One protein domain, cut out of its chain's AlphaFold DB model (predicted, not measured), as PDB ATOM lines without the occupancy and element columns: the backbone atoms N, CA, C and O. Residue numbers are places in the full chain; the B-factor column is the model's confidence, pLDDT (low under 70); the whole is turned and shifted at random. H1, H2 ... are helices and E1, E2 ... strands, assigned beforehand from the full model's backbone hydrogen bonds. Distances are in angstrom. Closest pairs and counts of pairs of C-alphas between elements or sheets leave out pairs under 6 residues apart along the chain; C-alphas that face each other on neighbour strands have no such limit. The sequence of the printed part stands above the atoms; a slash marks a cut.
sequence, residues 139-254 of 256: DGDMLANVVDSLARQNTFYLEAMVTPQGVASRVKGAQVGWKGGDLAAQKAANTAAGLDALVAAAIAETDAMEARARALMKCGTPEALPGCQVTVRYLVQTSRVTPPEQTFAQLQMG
ATOM      1  N   ASP A 139     -25.358  35.105 -13.393       95.69
ATOM      2  CA  ASP A 139     -24.817  36.043 -14.395       95.69
ATOM      3  C   ASP A 139     -24.809  37.506 -13.914       95.69
ATOM      4  O   ASP A 139     -23.806  38.204 -14.045       95.69
ATOM      5  N   GLY A 140     -25.891  37.971 -13.275       98.00
ATOM      6  CA  GLY A 140     -25.940  39.325 -12.706       98.00
ATOM      7  C   GLY A 140     -25.019  39.518 -11.495       98.00
ATOM      8  O   GLY A 140     -24.442  40.590 -11.315       98.00
ATOM      9  N   ASP A 141     -24.838  38.477 -10.683       98.56
ATOM     10  CA  ASP A 141     -23.894  38.459  -9.564       98.56
ATOM     11  C   ASP A 141     -22.441  38.490 -10.077       98.56
ATOM     12  O   ASP A 141     -21.603  39.209  -9.527       98.56
ATOM     13  N   MET A 142     -22.156  37.778 -11.174       98.25
ATOM     14  CA  MET A 142     -20.867  37.806 -11.864       98.25
ATOM     15  C   MET A 142     -20.583  39.187 -12.441       98.25
ATOM     16  O   MET A 142     -19.520  39.746 -12.184       98.25
ATOM     17  N   LEU A 143     -21.542  39.767 -13.170       98.62
ATOM     18  CA  LEU A 143     -21.388  41.094 -13.755       98.62
ATOM     19  C   LEU A 143     -21.109  42.144 -12.671       98.62
ATOM     20  O   LEU A 143     -20.163  42.915 -12.823       98.62
ATOM     21  N   ALA A 144     -21.858  42.137 -11.560       98.62
ATOM     22  CA  ALA A 144     -21.609  43.029 -10.424       98.62
ATOM     23  C   ALA A 144     -20.197  42.863  -9.842       98.62
ATOM     24  O   ALA A 144     -19.518  43.856  -9.579       98.62
ATOM     25  N   ASN A 145     -19.746  41.620  -9.650       98.19
ATOM     26  CA  ASN A 145     -18.415  41.338  -9.116       98.19
ATOM     27  C   ASN A 145     -17.304  41.857 -10.041       98.19
ATOM     28  O   ASN A 145     -16.369  42.515  -9.576       98.19
ATOM     29  N   VAL A 146     -17.432  41.605 -11.347       98.38
ATOM     30  CA  VAL A 146     -16.451  42.023 -12.353       98.38
ATOM     31  C   VAL A 146     -16.378  43.543 -12.432       98.38
ATOM     32  O   VAL A 146     -15.290  44.101 -12.300       98.38
ATOM     33  N   VAL A 147     -17.505  44.241 -12.588       98.62
ATOM     34  CA  VAL A 147     -17.475  45.704 -12.759       98.62
ATOM     35  C   VAL A 147     -17.072  46.442 -11.478       98.62
ATOM     36  O   VAL A 147     -16.343  47.429 -11.561       98.62
ATOM     37  N   ASP A 148     -17.439  45.952 -10.287       98.19
ATOM     38  CA  ASP A 148     -16.921  46.520  -9.031       98.19
ATOM     39  C   ASP A 148     -15.404  46.306  -8.901       98.19
ATOM     40  O   ASP A 148     -14.671  47.214  -8.499       98.19
ATOM     41  N   SER A 149     -14.908  45.133  -9.310       97.12
ATOM     42  CA  SER A 149     -13.472  44.839  -9.337       97.12
ATOM     43  C   SER A 149     -12.716  45.740 -10.315       97.12
ATOM     44  O   SER A 149     -11.660  46.260  -9.954       97.12
ATOM     45  N   LEU A 150     -13.259  45.975 -11.514       98.00
ATOM     46  CA  LEU A 150     -12.674  46.877 -12.510       98.00
ATOM     47  C   LEU A 150     -12.607  48.317 -11.996       98.00
ATOM     48  O   LEU A 150     -11.542  48.936 -12.052       98.00
ATOM     49  N   ALA A 151     -13.690  48.825 -11.405       97.94
ATOM     50  CA  ALA A 151     -13.714  50.173 -10.842       97.94
ATOM     51  C   ALA A 151     -12.670  50.346  -9.722       97.94
ATOM     52  O   ALA A 151     -11.934  51.334  -9.698       97.94
ATOM     53  N   ARG A 152     -12.524  49.353  -8.831       96.19
ATOM     54  CA  ARG A 152     -11.469  49.333  -7.790       96.19
ATOM     55  C   ARG A 152     -10.055  49.219  -8.353       96.19
ATOM     56  O   ARG A 152      -9.088  49.492  -7.642       96.19
ATOM     57  N   GLN A 153      -9.933  48.795  -9.603       96.06
ATOM     58  CA  GLN A 153      -8.692  48.734 -10.352       96.06
ATOM     59  C   GLN A 153      -8.541  49.917 -11.315       96.06
ATOM     60  O   GLN A 153      -7.661  49.859 -12.154       96.06
ATOM     61  N   ASN A 154      -9.320  50.999 -11.215       97.50
ATOM     62  CA  ASN A 154      -9.199  52.164 -12.104       97.50
ATOM     63  C   ASN A 154      -9.371  51.817 -13.607       97.50
ATOM     64  O   ASN A 154      -8.658  52.325 -14.480       97.50
ATOM     65  N   THR A 155     -10.318  50.916 -13.889       98.00
ATOM     66  CA  THR A 155     -10.807  50.535 -15.225       98.00
ATOM     67  C   THR A 155     -12.318  50.793 -15.277       98.00
ATOM     68  O   THR A 155     -13.047  50.322 -14.407       98.00
ATOM     69  N   PHE A 156     -12.807  51.537 -16.275       97.69
ATOM     70  CA  PHE A 156     -14.194  52.049 -16.303       97.69
ATOM     71  C   PHE A 156     -14.982  51.712 -17.576       97.69
ATOM     72  O   PHE A 156     -16.072  52.242 -17.802       97.69
ATOM     73  N   TYR A 157     -14.463  50.801 -18.393       98.56
ATOM     74  CA  TYR A 157     -15.146  50.262 -19.564       98.56
ATOM     75  C   TYR A 157     -14.949  48.744 -19.624       98.56
ATOM     76  O   TYR A 157     -13.867  48.259 -19.291       98.56
ATOM     77  N   LEU A 158     -15.987  48.006 -20.011       98.62
ATOM     78  CA  LEU A 158     -15.985  46.551 -20.136       98.62
ATOM     79  C   LEU A 158     -16.678  46.132 -21.435       98.62
ATOM     80  O   LEU A 158     -17.844  46.462 -21.634       98.62
ATOM     81  N   GLU A 159     -16.001  45.333 -22.255       97.81
ATOM     82  CA  GLU A 159     -16.604  44.518 -23.313       97.81
ATOM     83  C   GLU A 159     -16.682  43.061 -22.843       97.81
ATOM     84  O   GLU A 159     -15.733  42.281 -22.941       97.81
ATOM     85  N   ALA A 160     -17.829  42.699 -22.268       97.00
ATOM     86  CA  ALA A 160     -18.074  41.361 -21.755       97.00
ATOM     87  C   ALA A 160     -18.402  40.403 -22.905       97.00
ATOM     88  O   ALA A 160     -19.355  40.604 -23.662       97.00
ATOM     89  N   MET A 161     -17.634  39.325 -23.017       95.62
ATOM     90  CA  MET A 161     -17.877  38.280 -23.997       95.62
ATOM     91  C   MET A 161     -18.978  37.342 -23.502       95.62
ATOM     92  O   MET A 161     -18.854  36.692 -22.461       95.62
ATOM     93  N   VAL A 162     -20.058  37.255 -24.272       93.38
ATOM     94  CA  VAL A 162     -21.253  36.466 -23.960       93.38
ATOM     95  C   VAL A 162     -21.540  35.481 -25.082       93.38
ATOM     96  O   VAL A 162     -21.212  35.719 -26.242       93.38
ATOM     97  N   THR A 163     -22.162  34.350 -24.748       92.94
ATOM     98  CA  THR A 163     -22.689  33.393 -25.738       92.94
ATOM     99  C   THR A 163     -24.211  33.341 -25.594       92.94
ATOM    100  O   THR A 163     -24.723  32.419 -24.952       92.94
ATOM    101  N   PRO A 164     -24.947  34.336 -26.124       92.69
ATOM    102  CA  PRO A 164     -26.378  34.442 -25.887       92.69
ATOM    103  C   PRO A 164     -27.091  33.201 -26.411       92.69
ATOM    104  O   PRO A 164     -26.820  32.755 -27.529       92.69
ATOM    105  N   GLN A 165     -27.969  32.613 -25.594       95.19
ATOM    106  CA  GLN A 165     -28.694  31.396 -25.965       95.19
ATOM    107  C   GLN A 165     -27.761  30.288 -26.497       95.19
ATOM    108  O   GLN A 165     -28.081  29.595 -27.462       95.19
ATOM    109  N   GLY A 166     -26.567  30.128 -25.909       93.50
ATOM    110  CA  GLY A 166     -25.477  29.355 -26.512       93.50
ATOM    111  C   GLY A 166     -25.814  27.900 -26.858       93.50
ATOM    112  O   GLY A 166     -25.424  27.429 -27.925       93.50
ATOM    113  N   VAL A 167     -26.559  27.191 -26.006       94.19
ATOM    114  CA  VAL A 167     -27.033  25.825 -26.305       94.19
ATOM    115  C   VAL A 167     -28.186  25.852 -27.309       94.19
ATOM    116  O   VAL A 167     -28.164  25.110 -28.288       94.19
ATOM    117  N   ALA A 168     -29.178  26.718 -27.095       96.75
ATOM    118  CA  ALA A 168     -30.373  26.778 -27.930       96.75
ATOM    119  C   ALA A 168     -30.049  27.156 -29.387       96.75
ATOM    120  O   ALA A 168     -30.544  26.514 -30.311       96.75
ATOM    121  N   SER A 169     -29.155  28.121 -29.605       96.69
ATOM    122  CA  SER A 169     -28.677  28.519 -30.938       96.69
ATOM    123  C   SER A 169     -27.960  27.370 -31.654       96.69
ATOM    124  O   SER A 169     -28.248  27.099 -32.818       96.69
ATOM    125  N   ARG A 170     -27.108  26.607 -30.952       96.50
ATOM    126  CA  ARG A 170     -26.485  25.397 -31.517       96.50
ATOM    127  C   ARG A 170     -27.514  24.342 -31.906       96.50
ATOM    128  O   ARG A 170     -27.382  23.735 -32.965       96.50
ATOM    129  N   VAL A 171     -28.542  24.137 -31.080       97.12
ATOM    130  CA  VAL A 171     -29.648  23.220 -31.396       97.12
ATOM    131  C   VAL A 171     -30.365  23.662 -32.674       97.12
ATOM    132  O   VAL A 171     -30.623  22.820 -33.531       97.12
ATOM    133  N   LYS A 172     -30.622  24.964 -32.861       96.56
ATOM    134  CA  LYS A 172     -31.199  25.488 -34.113       96.56
ATOM    135  C   LYS A 172     -30.301  25.237 -35.322       96.56
ATOM    136  O   LYS A 172     -30.788  24.739 -36.333       96.56
ATOM    137  N   GLY A 173     -28.999  25.491 -35.201       96.50
ATOM    138  CA  GLY A 173     -28.033  25.196 -36.263       96.50
ATOM    139  C   GLY A 173     -28.015  23.715 -36.653       96.50
ATOM    140  O   GLY A 173     -28.103  23.373 -37.830       96.50
ATOM    141  N   ALA A 174     -27.989  22.821 -35.661       97.69
ATOM    142  CA  ALA A 174     -28.025  21.377 -35.891       97.69
ATOM    143  C   ALA A 174     -29.323  20.919 -36.584       97.69
ATOM    144  O   ALA A 174     -29.277  20.045 -37.445       97.69
ATOM    145  N   GLN A 175     -30.471  21.520 -36.248       97.56
ATOM    146  CA  GLN A 175     -31.766  21.196 -36.860       97.56
ATOM    147  C   GLN A 175     -31.805  21.487 -38.364       97.56
ATOM    148  O   GLN A 175     -32.455  20.757 -39.110       97.56
ATOM    149  N   VAL A 176     -31.133  22.546 -38.819       97.19
ATOM    150  CA  VAL A 176     -31.181  22.961 -40.230       97.19
ATOM    151  C   VAL A 176     -30.099  22.315 -41.093       97.19
ATOM    152  O   VAL A 176     -30.230  22.298 -42.324       97.19
ATOM    153  N   GLY A 177     -29.044  21.787 -40.466       97.69
ATOM    154  CA  GLY A 177     -27.869  21.243 -41.138       97.69
ATOM    155  C   GLY A 177     -27.039  22.306 -41.869       97.69
ATOM    156  O   GLY A 177     -27.426  23.473 -41.986       97.69
ATOM    157  N   TRP A 178     -25.881  21.892 -42.382       97.75
ATOM    158  CA  TRP A 178     -24.977  22.779 -43.108       97.75
ATOM    159  C   TRP A 178     -25.423  22.991 -44.557       97.75
ATOM    160  O   TRP A 178     -25.621  22.028 -45.299       97.75
ATOM    161  N   LYS A 179     -25.528  24.248 -45.000       97.81
ATOM    162  CA  LYS A 179     -25.887  24.608 -46.388       97.81
ATOM    163  C   LYS A 179     -24.689  24.655 -47.343       97.81
ATOM    164  O   LYS A 179     -24.675  25.427 -48.294       97.81
ATOM    165  N   GLY A 180     -23.662  23.844 -47.088       95.12
ATOM    166  CA  GLY A 180     -22.527  23.684 -48.003       95.12
ATOM    167  C   GLY A 180     -21.693  24.951 -48.228       95.12
ATOM    168  O   GLY A 180     -21.027  25.050 -49.252       95.12
ATOM    169  N   GLY A 181     -21.723  25.914 -47.301       93.31
ATOM    170  CA  GLY A 181     -21.027  27.200 -47.436       93.31
ATOM    171  C   GLY A 181     -21.889  28.348 -47.954       93.31
ATOM    172  O   GLY A 181     -21.435  29.490 -47.918       93.31
ATOM    173  N   ASP A 182     -23.132  28.090 -48.369       97.25
ATOM    174  CA  ASP A 182     -24.079  29.156 -48.698       97.25
ATOM    175  C   ASP A 182     -24.574  29.836 -47.412       97.25
ATOM    176  O   ASP A 182     -25.510  29.382 -46.746       97.25
ATOM    177  N   LEU A 183     -23.912  30.936 -47.047       95.75
ATOM    178  CA  LEU A 183     -24.196  31.676 -45.818       95.75
ATOM    179  C   LEU A 183     -25.573  32.357 -45.852       95.75
ATOM    180  O   LEU A 183     -26.198  32.514 -44.803       95.75
ATOM    181  N   ALA A 184     -26.072  32.732 -47.034       96.81
ATOM    182  CA  ALA A 184     -27.392  33.340 -47.175       96.81
ATOM    183  C   ALA A 184     -28.492  32.290 -46.960       96.81
ATOM    184  O   ALA A 184     -29.422  32.518 -46.181       96.81
ATOM    185  N   ALA A 185     -28.344  31.108 -47.569       97.88
ATOM    186  CA  ALA A 185     -29.236  29.979 -47.326       97.88
ATOM    187  C   ALA A 185     -29.161  29.491 -45.870       97.88
ATOM    188  O   ALA A 185     -30.191  29.153 -45.284       97.88
ATOM    189  N   GLN A 186     -27.969  29.490 -45.259       97.62
ATOM    190  CA  GLN A 186     -27.800  29.147 -43.845       97.62
ATOM    191  C   GLN A 186     -28.530  30.147 -42.939       97.62
ATOM    192  O   GLN A 186     -29.285  29.722 -42.060       97.62
ATOM    193  N   LYS A 187     -28.371  31.459 -43.185       96.75
ATOM    194  CA  LYS A 187     -29.071  32.519 -42.438       96.75
ATOM    195  C   LYS A 187     -30.584  32.344 -42.517       96.75
ATOM    196  O   LYS A 187     -31.253  32.334 -41.483       96.75
ATOM    197  N   ALA A 188     -31.109  32.164 -43.730       97.00
ATOM    198  CA  ALA A 188     -32.538  31.989 -43.972       97.00
ATOM    199  C   ALA A 188     -33.091  30.736 -43.275       97.00
ATOM    200  O   ALA A 188     -34.147  30.797 -42.647       97.00
ATOM    201  N   ALA A 189     -32.361  29.616 -43.327       97.62
ATOM    202  CA  ALA A 189     -32.772  28.381 -42.670       97.62
ATOM    203  C   ALA A 189     -32.802  28.521 -41.139       97.62
ATOM    204  O   ALA A 189     -33.770  28.098 -40.512       97.62
ATOM    205  N   ASN A 190     -31.788  29.151 -40.536       97.06
ATOM    206  CA  ASN A 190     -31.757  29.418 -39.095       97.06
ATOM    207  C   ASN A 190     -32.928  30.308 -38.652       97.06
ATOM    208  O   ASN A 190     -33.601  29.997 -37.668       97.06
ATOM    209  N   THR A 191     -33.203  31.390 -39.390       95.69
ATOM    210  CA  THR A 191     -34.351  32.269 -39.120       95.69
ATOM    211  C   THR A 191     -35.667  31.491 -39.216       95.69
ATOM    212  O   THR A 191     -36.468  31.539 -38.284       95.69
ATOM    213  N   ALA A 192     -35.858  30.675 -40.260       96.44
ATOM    214  CA  ALA A 192     -37.039  29.817 -40.401       96.44
ATOM    215  C   ALA A 192     -37.168  28.769 -39.274       96.44
ATOM    216  O   ALA A 192     -38.279  28.395 -38.902       96.44
ATOM    217  N   ALA A 193     -36.052  28.327 -38.691       95.62
ATOM    218  CA  ALA A 193     -36.030  27.444 -37.524       95.62
ATOM    219  C   ALA A 193     -36.315  28.172 -36.193       95.62
ATOM    220  O   ALA A 193     -36.353  27.532 -35.137       95.62
ATOM    221  N   GLY A 194     -36.537  29.488 -36.218       95.00
ATOM    222  CA  GLY A 194     -36.892  30.292 -35.052       95.00
ATOM    223  C   GLY A 194     -35.695  30.835 -34.275       95.00
ATOM    224  O   GLY A 194     -35.799  30.993 -33.060       95.00
ATOM    225  N   LEU A 195     -34.561  31.101 -34.938       94.75
ATOM    226  CA  LEU A 195     -33.418  31.770 -34.300       94.75
ATOM    227  C   LEU A 195     -33.799  33.164 -33.760       94.75
ATOM    228  O   LEU A 195     -33.362  33.528 -32.675       94.75
ATOM    229  N   ASP A 196     -34.682  33.903 -34.437       92.25
ATOM    230  CA  ASP A 196     -35.104  35.253 -34.024       92.25
ATOM    231  C   ASP A 196     -35.773  35.271 -32.636       92.25
ATOM    232  O   ASP A 196     -35.581  36.200 -31.852       92.25
ATOM    233  N   ALA A 197     -36.503  34.208 -32.274       93.81
ATOM    234  CA  ALA A 197     -37.084  34.078 -30.936       93.81
ATOM    235  C   ALA A 197     -36.004  33.968 -29.843       93.81
ATOM    236  O   ALA A 197     -36.207  34.427 -28.719       93.81
ATOM    237  N   LEU A 198     -34.838  33.399 -30.174       96.44
ATOM    238  CA  LEU A 198     -33.695  33.343 -29.265       96.44
ATOM    239  C   LEU A 198     -33.053  34.722 -29.085       96.44
ATOM    240  O   LEU A 198     -32.545  35.004 -28.006       96.44
ATOM    241  N   VAL A 199     -33.096  35.598 -30.093       93.88
ATOM    242  CA  VAL A 199     -32.588  36.976 -29.965       93.88
ATOM    243  C   VAL A 199     -33.407  37.745 -28.928       93.88
ATOM    244  O   VAL A 199     -32.837  38.373 -28.041       93.88
ATOM    245  N   ALA A 200     -34.736  37.630 -28.969       93.12
ATOM    246  CA  ALA A 200     -35.600  38.245 -27.960       93.12
ATOM    247  C   ALA A 200     -35.324  37.700 -26.543       93.12
ATOM    248  O   ALA A 200     -35.242  38.476 -25.592       93.12
ATOM    249  N   ALA A 201     -35.127  36.384 -26.406       95.56
ATOM    250  CA  ALA A 201     -34.758  35.770 -25.129       95.56
ATOM    251  C   ALA A 201     -33.388  36.261 -24.622       95.56
ATOM    252  O   ALA A 201     -33.261  36.613 -23.454       95.56
ATOM    253  N   ALA A 202     -32.392  36.362 -25.504       95.50
ATOM    254  CA  ALA A 202     -31.060  36.874 -25.185       95.50
ATOM    255  C   ALA A 202     -31.073  38.331 -24.694       95.50
ATOM    256  O   ALA A 202     -30.341  38.668 -23.762       95.50
ATOM    257  N   ILE A 203     -31.904  39.186 -25.300       95.06
ATOM    258  CA  ILE A 203     -32.099  40.568 -24.842       95.06
ATOM    259  C   ILE A 203     -32.669  40.558 -23.421       95.06
ATOM    260  O   ILE A 203     -32.075  41.152 -22.527       95.06
ATOM    261  N   ALA A 204     -33.750  39.808 -23.184       96.19
ATOM    262  CA  ALA A 204     -34.377  39.731 -21.864       96.19
ATOM    263  C   ALA A 204     -33.434  39.174 -20.777       96.19
ATOM    264  O   ALA A 204     -33.451  39.643 -19.640       96.19
ATOM    265  N   GLU A 205     -32.596  38.191 -21.114       95.62
ATOM    266  CA  GLU A 205     -31.570  37.648 -20.213       95.62
ATOM    267  C   GLU A 205     -30.486  38.681 -19.891       95.62
ATOM    268  O   GLU A 205     -30.072  38.802 -18.737       95.62
ATOM    269  N   THR A 206     -30.065  39.460 -20.888       96.38
ATOM    270  CA  THR A 206     -29.077  40.531 -20.706       96.38
ATOM    271  C   THR A 206     -29.647  41.650 -19.831       96.38
ATOM    272  O   THR A 206     -28.997  42.055 -18.868       96.38
ATOM    273  N   ASP A 207     -30.889  42.075 -20.078       97.75
ATOM    274  CA  ASP A 207     -31.585  43.070 -19.254       97.75
ATOM    275  C   ASP A 207     -31.715  42.598 -17.795       97.75
ATOM    276  O   ASP A 207     -31.471  43.359 -16.855       97.75
ATOM    277  N   ALA A 208     -32.062  41.324 -17.582       97.94
ATOM    278  CA  ALA A 208     -32.166  40.740 -16.248       97.94
ATOM    279  C   ALA A 208     -30.803  40.675 -15.535       97.94
ATOM    280  O   ALA A 208     -30.714  40.992 -14.343       97.94
ATOM    281  N   MET A 209     -29.742  40.299 -16.255       97.94
ATOM    282  CA  MET A 209     -28.366  40.291 -15.754       97.94
ATOM    283  C   MET A 209     -27.929  41.696 -15.318       97.94
ATOM    284  O   MET A 209     -27.454  41.864 -14.191       97.94
ATOM    285  N   GLU A 210     -28.130  42.713 -16.160       98.44
ATOM    286  CA  GLU A 210     -27.802  44.104 -15.834       98.44
ATOM    287  C   GLU A 210     -28.616  44.623 -14.645       98.44
ATOM    288  O   GLU A 210     -28.053  45.192 -13.705       98.44
ATOM    289  N   ALA A 211     -29.933  44.397 -14.635       98.69
ATOM    290  CA  ALA A 211     -30.805  44.831 -13.547       98.69
ATOM    291  C   ALA A 211     -30.380  44.218 -12.204       98.69
ATOM    292  O   ALA A 211     -30.267  44.925 -11.197       98.69
ATOM    293  N   ARG A 212     -30.075  42.913 -12.192       98.56
ATOM    294  CA  ARG A 212     -29.557  42.205 -11.016       98.56
ATOM    295  C   ARG A 212     -28.226  42.791 -10.552       98.56
ATOM    296  O   ARG A 212     -28.072  43.043  -9.355       98.56
ATOM    297  N   ALA A 213     -27.298  43.043 -11.476       98.69
ATOM    298  CA  ALA A 213     -25.997  43.611 -11.147       98.69
ATOM    299  C   ALA A 213     -26.130  45.007 -10.519       98.69
ATOM    300  O   ALA A 213     -25.552  45.288  -9.466       98.69
ATOM    301  N   ARG A 214     -26.959  45.870 -11.117       98.69
ATOM    302  CA  ARG A 214     -27.227  47.219 -10.601       98.69
ATOM    303  C   ARG A 214     -27.878  47.193  -9.221       98.69
ATOM    304  O   ARG A 214     -27.507  47.998  -8.369       98.69
ATOM    305  N   ALA A 215     -28.807  46.267  -8.983       98.75
ATOM    306  CA  ALA A 215     -29.450  46.098  -7.682       98.75
ATOM    307  C   ALA A 215     -28.450  45.662  -6.597       98.75
ATOM    308  O   ALA A 215     -28.431  46.245  -5.514       98.75
ATOM    309  N   LEU A 216     -27.584  44.685  -6.892       98.50
ATOM    310  CA  LEU A 216     -26.523  44.234  -5.978       98.50
ATOM    311  C   LEU A 216     -25.564  45.356  -5.587       98.50
ATOM    312  O   LEU A 216     -25.186  45.482  -4.424       98.50
ATOM    313  N   MET A 217     -25.200  46.180  -6.566       98.62
ATOM    314  CA  MET A 217     -24.308  47.317  -6.373       98.62
ATOM    315  C   MET A 217     -25.016  48.567  -5.844       98.62
ATOM    316  O   MET A 217     -24.359  49.589  -5.670       98.62
ATOM    317  N   LYS A 218     -26.331  48.507  -5.588       98.62
ATOM    318  CA  LYS A 218     -27.147  49.631  -5.098       98.62
ATOM    319  C   LYS A 218     -27.027  50.884  -5.976       98.62
ATOM    320  O   LYS A 218     -26.971  52.011  -5.491       98.62
ATOM    321  N   CYS A 219     -26.955  50.702  -7.294       98.56
ATOM    322  CA  CYS A 219     -26.785  51.826  -8.208       98.56
ATOM    323  C   CYS A 219     -27.959  52.809  -8.113       98.56
ATOM    324  O   CYS A 219     -29.119  52.405  -8.100       98.56
ATOM    325  N   GLY A 220     -27.651  54.108  -8.100       97.69
ATOM    326  CA  GLY A 220     -28.651  55.173  -7.962       97.69
ATOM    327  C   GLY A 220     -29.021  55.518  -6.516       97.69
ATOM    328  O   GLY A 220     -29.858  56.396  -6.319       97.69
ATOM    329  N   THR A 221     -28.402  54.881  -5.516       98.25
ATOM    330  CA  THR A 221     -28.556  55.238  -4.096       98.25
ATOM    331  C   THR A 221     -27.266  55.856  -3.532       98.25
ATOM    332  O   THR A 221     -26.209  55.760  -4.164       98.25
ATOM    333  N   PRO A 222     -27.309  56.487  -2.341       98.19
ATOM    334  CA  PRO A 222     -26.108  56.965  -1.647       98.19
ATOM    335  C   PRO A 222     -25.091  55.863  -1.304       98.19
ATOM    336  O   PRO A 222     -23.922  56.158  -1.078       98.19
ATOM    337  N   GLU A 223     -25.517  54.598  -1.274       98.06
ATOM    338  CA  GLU A 223     -24.682  53.425  -0.986       98.06
ATOM    339  C   GLU A 223     -24.170  52.717  -2.252       98.06
ATOM    340  O   GLU A 223     -23.725  51.568  -2.164       98.06
ATOM    341  N   ALA A 224     -24.257  53.363  -3.420       98.50
ATOM    342  CA  ALA A 224     -23.812  52.794  -4.686       98.50
ATOM    343  C   ALA A 224     -22.334  52.373  -4.644       98.50
ATOM    344  O   ALA A 224     -21.457  53.133  -4.224       98.50
ATOM    345  N   LEU A 225     -22.047  51.164  -5.127       98.50
ATOM    346  CA  LEU A 225     -20.682  50.673  -5.279       98.50
ATOM    347  C   LEU A 225     -19.990  51.315  -6.499       98.50
ATOM    348  O   LEU A 225     -20.665  51.675  -7.470       98.50
ATOM    349  N   PRO A 226     -18.643  51.421  -6.502       98.00
ATOM    350  CA  PRO A 226     -17.878  51.991  -7.617       98.00
ATOM    351  C   PRO A 226     -18.192  51.375  -8.986       98.00
ATOM    352  O   PRO A 226     -18.188  52.087  -9.991       98.00
ATOM    353  N   GLY A 227     -18.519  50.077  -9.025       98.12
ATOM    354  CA  GLY A 227     -18.892  49.370 -10.253       98.12
ATOM    355  C   GLY A 227     -20.065  49.990 -11.026       98.12
ATOM    356  O   GLY A 227     -20.134  49.843 -12.242       98.12
ATOM    357  N   CYS A 228     -20.941  50.762 -10.370       98.50
ATOM    358  CA  CYS A 228     -22.059  51.457 -11.018       98.50
ATOM    359  C   CYS A 228     -21.643  52.497 -12.073       98.50
ATOM    360  O   CYS A 228     -22.491  52.917 -12.862       98.50
ATOM    361  N   GLN A 229     -20.378  52.933 -12.064       97.12
ATOM    362  CA  GLN A 229     -19.822  53.906 -13.012       97.12
ATOM    363  C   GLN A 229     -19.145  53.251 -14.226       97.12
ATOM    364  O   GLN A 229     -18.743  53.950 -15.154       97.12
ATOM    365  N   VAL A 230     -18.990  51.923 -14.231       98.50
ATOM    366  CA  VAL A 230     -18.372  51.203 -15.349       98.50
ATOM    367  C   VAL A 230     -19.365  51.111 -16.500       98.50
ATOM    368  O   VAL A 230     -20.496  50.654 -16.332       98.50
ATOM    369  N   THR A 231     -18.934  51.522 -17.689       98.50
ATOM    370  CA  THR A 231     -19.712  51.321 -18.914       98.50
ATOM    371  C   THR A 231     -19.546  49.883 -19.389       98.50
ATOM    372  O   THR A 231     -18.419  49.428 -19.566       98.50
ATOM    373  N   VAL A 232     -20.656  49.185 -19.627       98.31
ATOM    374  CA  VAL A 232     -20.658  47.793 -20.097       98.31
ATOM    375  C   VAL A 232     -21.175  47.730 -21.532       98.31
ATOM    376  O   VAL A 232     -22.154  48.383 -21.893       98.31
ATOM    377  N   ARG A 233     -20.488  46.946 -22.358       97.44
ATOM    378  CA  ARG A 233     -20.871  46.523 -23.703       97.44
ATOM    379  C   ARG A 233     -20.677  45.014 -23.811       97.44
ATOM    380  O   ARG A 233     -19.979  44.415 -22.995       97.44
ATOM    381  N   TYR A 234     -21.280  44.412 -24.829       95.44
ATOM    382  CA  TYR A 234     -21.265  42.965 -25.015       95.44
ATOM    383  C   TYR A 234     -20.694  42.584 -26.372       95.44
ATOM    384  O   TYR A 234     -21.057  43.165 -27.394       95.44
ATOM    385  N   LEU A 235     -19.834  41.568 -26.367       94.19
ATOM    386  CA  LEU A 235     -19.305  40.927 -27.562       94.19
ATOM    387  C   LEU A 235     -19.881  39.520 -27.655       94.19
ATOM    388  O   LEU A 235     -19.738  38.717 -26.732       94.19
ATOM    389  N   VAL A 236     -20.512  39.197 -28.781       93.25
ATOM    390  CA  VAL A 236     -20.961  37.827 -29.030       93.25
ATOM    391  C   VAL A 236     -19.748  36.971 -29.371       93.25
ATOM    392  O   VAL A 236     -19.088  37.175 -30.388       93.25
ATOM    393  N   GLN A 237     -19.466  35.994 -28.517       92.75
ATOM    394  CA  GLN A 237     -18.471  34.959 -28.770       92.75
ATOM    395  C   GLN A 237     -19.149  33.684 -29.275       92.75
ATOM    396  O   GLN A 237     -20.297  33.389 -28.938       92.75
ATOM    397  N   THR A 238     -18.400  32.866 -30.012       93.25
ATOM    398  CA  THR A 238     -18.910  31.610 -30.574       93.25
ATOM    399  C   THR A 238     -17.935  30.462 -30.373       93.25
ATOM    400  O   THR A 238     -16.717  30.650 -30.392       93.25
ATOM    401  N   SER A 239     -18.461  29.248 -30.235       90.06
ATOM    402  CA  SER A 239     -17.649  28.045 -30.094       90.06
ATOM    403  C   SER A 239     -17.209  27.513 -31.455       90.06
ATOM    404  O   SER A 239     -18.009  26.978 -32.214       90.06
ATOM    405  N   ARG A 240     -15.905  27.596 -31.731       90.88
ATOM    406  CA  ARG A 240     -15.293  27.105 -32.980       90.88
ATOM    407  C   ARG A 240     -14.941  25.612 -32.981       90.88
ATOM    408  O   ARG A 240     -14.357  25.123 -33.938       90.88
ATOM    409  N   VAL A 241     -15.232  24.903 -31.892       91.50
ATOM    410  CA  VAL A 241     -14.962  23.458 -31.733       91.50
ATOM    411  C   VAL A 241     -16.217  22.615 -31.977       91.50
ATOM    412  O   VAL A 241     -16.340  21.495 -31.492       91.50
ATOM    413  N   THR A 242     -17.188  23.183 -32.691       94.31
ATOM    414  CA  THR A 242     -18.489  22.575 -32.977       94.31
ATOM    415  C   THR A 242     -18.713  22.536 -34.488       94.31
ATOM    416  O   THR A 242     -18.032  23.269 -35.209       94.31
ATOM    417  N   PRO A 243     -19.631  21.694 -34.997       97.38
ATOM    418  CA  PRO A 243     -19.952  21.664 -36.422       97.38
ATOM    419  C   PRO A 243     -20.287  23.055 -37.002       97.38
ATOM    420  O   PRO A 243     -20.805  23.919 -36.278       97.38
ATOM    421  N   PRO A 244     -20.000  23.301 -38.293       96.94
ATOM    422  CA  PRO A 244     -20.116  24.628 -38.902       96.94
ATOM    423  C   PRO A 244     -21.534  25.206 -38.837       96.94
ATOM    424  O   PRO A 244     -21.689  26.396 -38.581       96.94
ATOM    425  N   GLU A 245     -22.575  24.384 -38.979       97.06
ATOM    426  CA  GLU A 245     -23.971  24.816 -38.868       97.06
ATOM    427  C   GLU A 245     -24.323  25.336 -37.467       97.06
ATOM    428  O   GLU A 245     -25.069  26.305 -37.326       97.06
ATOM    429  N   GLN A 246     -23.733  24.744 -36.425       97.44
ATOM    430  CA  GLN A 246     -23.922  25.173 -35.038       97.44
ATOM    431  C   GLN A 246     -23.145  26.460 -34.750       97.44
ATOM    432  O   GLN A 246     -23.682  27.379 -34.132       97.44
ATOM    433  N   THR A 247     -21.901  26.540 -35.234       96.06
ATOM    434  CA  THR A 247     -21.061  27.740 -35.112       96.06
ATOM    435  C   THR A 247     -21.716  28.933 -35.813       96.06
ATOM    436  O   THR A 247     -21.818  30.013 -35.234       96.06
ATOM    437  N   PHE A 248     -22.227  28.738 -37.034       96.06
ATOM    438  CA  PHE A 248     -22.895  29.796 -37.790       96.06
ATOM    439  C   PHE A 248     -24.174  30.282 -37.099       96.06
ATOM    440  O   PHE A 248     -24.419  31.484 -37.048       96.06
ATOM    441  N   ALA A 249     -24.972  29.376 -36.521       96.31
ATOM    442  CA  ALA A 249     -26.157  29.767 -35.762       96.31
ATOM    443  C   ALA A 249     -25.817  30.650 -34.547       96.31
ATOM    444  O   ALA A 249     -26.553  31.589 -34.263       96.31
ATOM    445  N   GLN A 250     -24.690  30.405 -33.867       95.69
ATOM    446  CA  GLN A 250     -24.207  31.297 -32.806       95.69
ATOM    447  C   GLN A 250     -23.734  32.649 -33.351       95.69
ATOM    448  O   GLN A 250     -24.065  33.676 -32.768       95.69
ATOM    449  N   LEU A 251     -22.998  32.673 -34.471       94.69
ATOM    450  CA  LEU A 251     -22.531  33.924 -35.090       94.69
ATOM    451  C   LEU A 251     -23.710  34.830 -35.458       94.69
ATOM    452  O   LEU A 251     -23.684  36.031 -35.196       94.69
ATOM    453  N   GLN A 252     -24.770  34.240 -36.007       95.06
ATOM    454  CA  GLN A 252     -25.968  34.964 -36.415       95.06
ATOM    455  C   GLN A 252     -26.704  35.632 -35.238       95.06
ATOM    456  O   GLN A 252     -27.384  36.628 -35.456       95.06
ATOM    457  N   MET A 253     -26.515  35.173 -33.992       94.19
ATOM    458  CA  MET A 253     -27.069  35.841 -32.800       94.19
ATOM    459  C   MET A 253     -26.502  37.253 -32.586       94.19
ATOM    460  O   MET A 253     -27.164  38.085 -31.976       94.19
ATOM    461  N   GLY A 254     -25.281  37.524 -33.064       87.75
ATOM    462  CA  GLY A 254     -24.632  38.838 -32.985       87.75
ATOM    463  C   GLY A 254     -24.843  39.715 -34.219       87.75
ATOM    464  O   GLY A 254     -24.286  40.807 -34.301       87.75
TER     465      GLY A 254
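What this domain is: This is residues 139 to 254 of the 256 residues of an uncharacterized protein of Phenylobacterium sp. 20VBR1 (UniProt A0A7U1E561). The model is a long, loose rod: the long helix H4 runs along one side and a parallel ribbon of two strands, E1 and E2, along the other. At one end H2, H3 and H6 cluster at crossed angles; towards the other, H1 crosses from H4 to E1, with little H5 packed on it. The printed part has 116 residues, in the order H1 E1 H2 H3 H4 H5 E2 H6, mostly helix; it is loose, with a radius of gyration of the C-alphas of 17.3 A and spans of 56 by 23 by 18 A.

Where its parts are: H1, residues 139 to 152, begins with C-alpha 139 at (-24.817, 36.043, -14.395) and is 20.0 A long. E1, residues 155 to 162, measures 19.6 A. H2 holds residues 166 to 176 and H3 residues 183 to 192. H4, residues 195 to 216, measures 31.7 A. H5 is residues 226 to 229, E2 residues 231 to 236, and H6 residues 244 to 252, ending with C-alpha 252 at (-25.968, 34.964, -36.415).

How they stand to each other: The hub H2 touches H6 at a steep tilt of 56 degrees, C-alphas 173 and 246 being closest at 4.3 A. H2 touches H3, about perpendicular at 76 degrees, with C-alphas 176 and 189 closest at 6.2 A. H4 touches H2 with residues 195 to 198 alone, closest at C-alphas 195 and 169, 6.7 A. H1 touches H4 with residues 139 to 144 alone, C-alphas 140 and 209 being closest at 4.0 A. E1 and E2, with helices H2 to H5 between them, form a strand-helix-strand unit; N 160 and O 233 are 2.8 A apart, within hydrogen-bond range. Both strands are apart from H4. Every O i to N i+4 pair is within range in H1, H3, H4 and H6, and 6 of 7 in H2; H5 is too short for one.

The domain as a whole: C-alphas 180 and 222, the two farthest apart, are 57.2 A from each other. The printed part has no cut, no link is long, and no printed residue is under 70 in pLDDT.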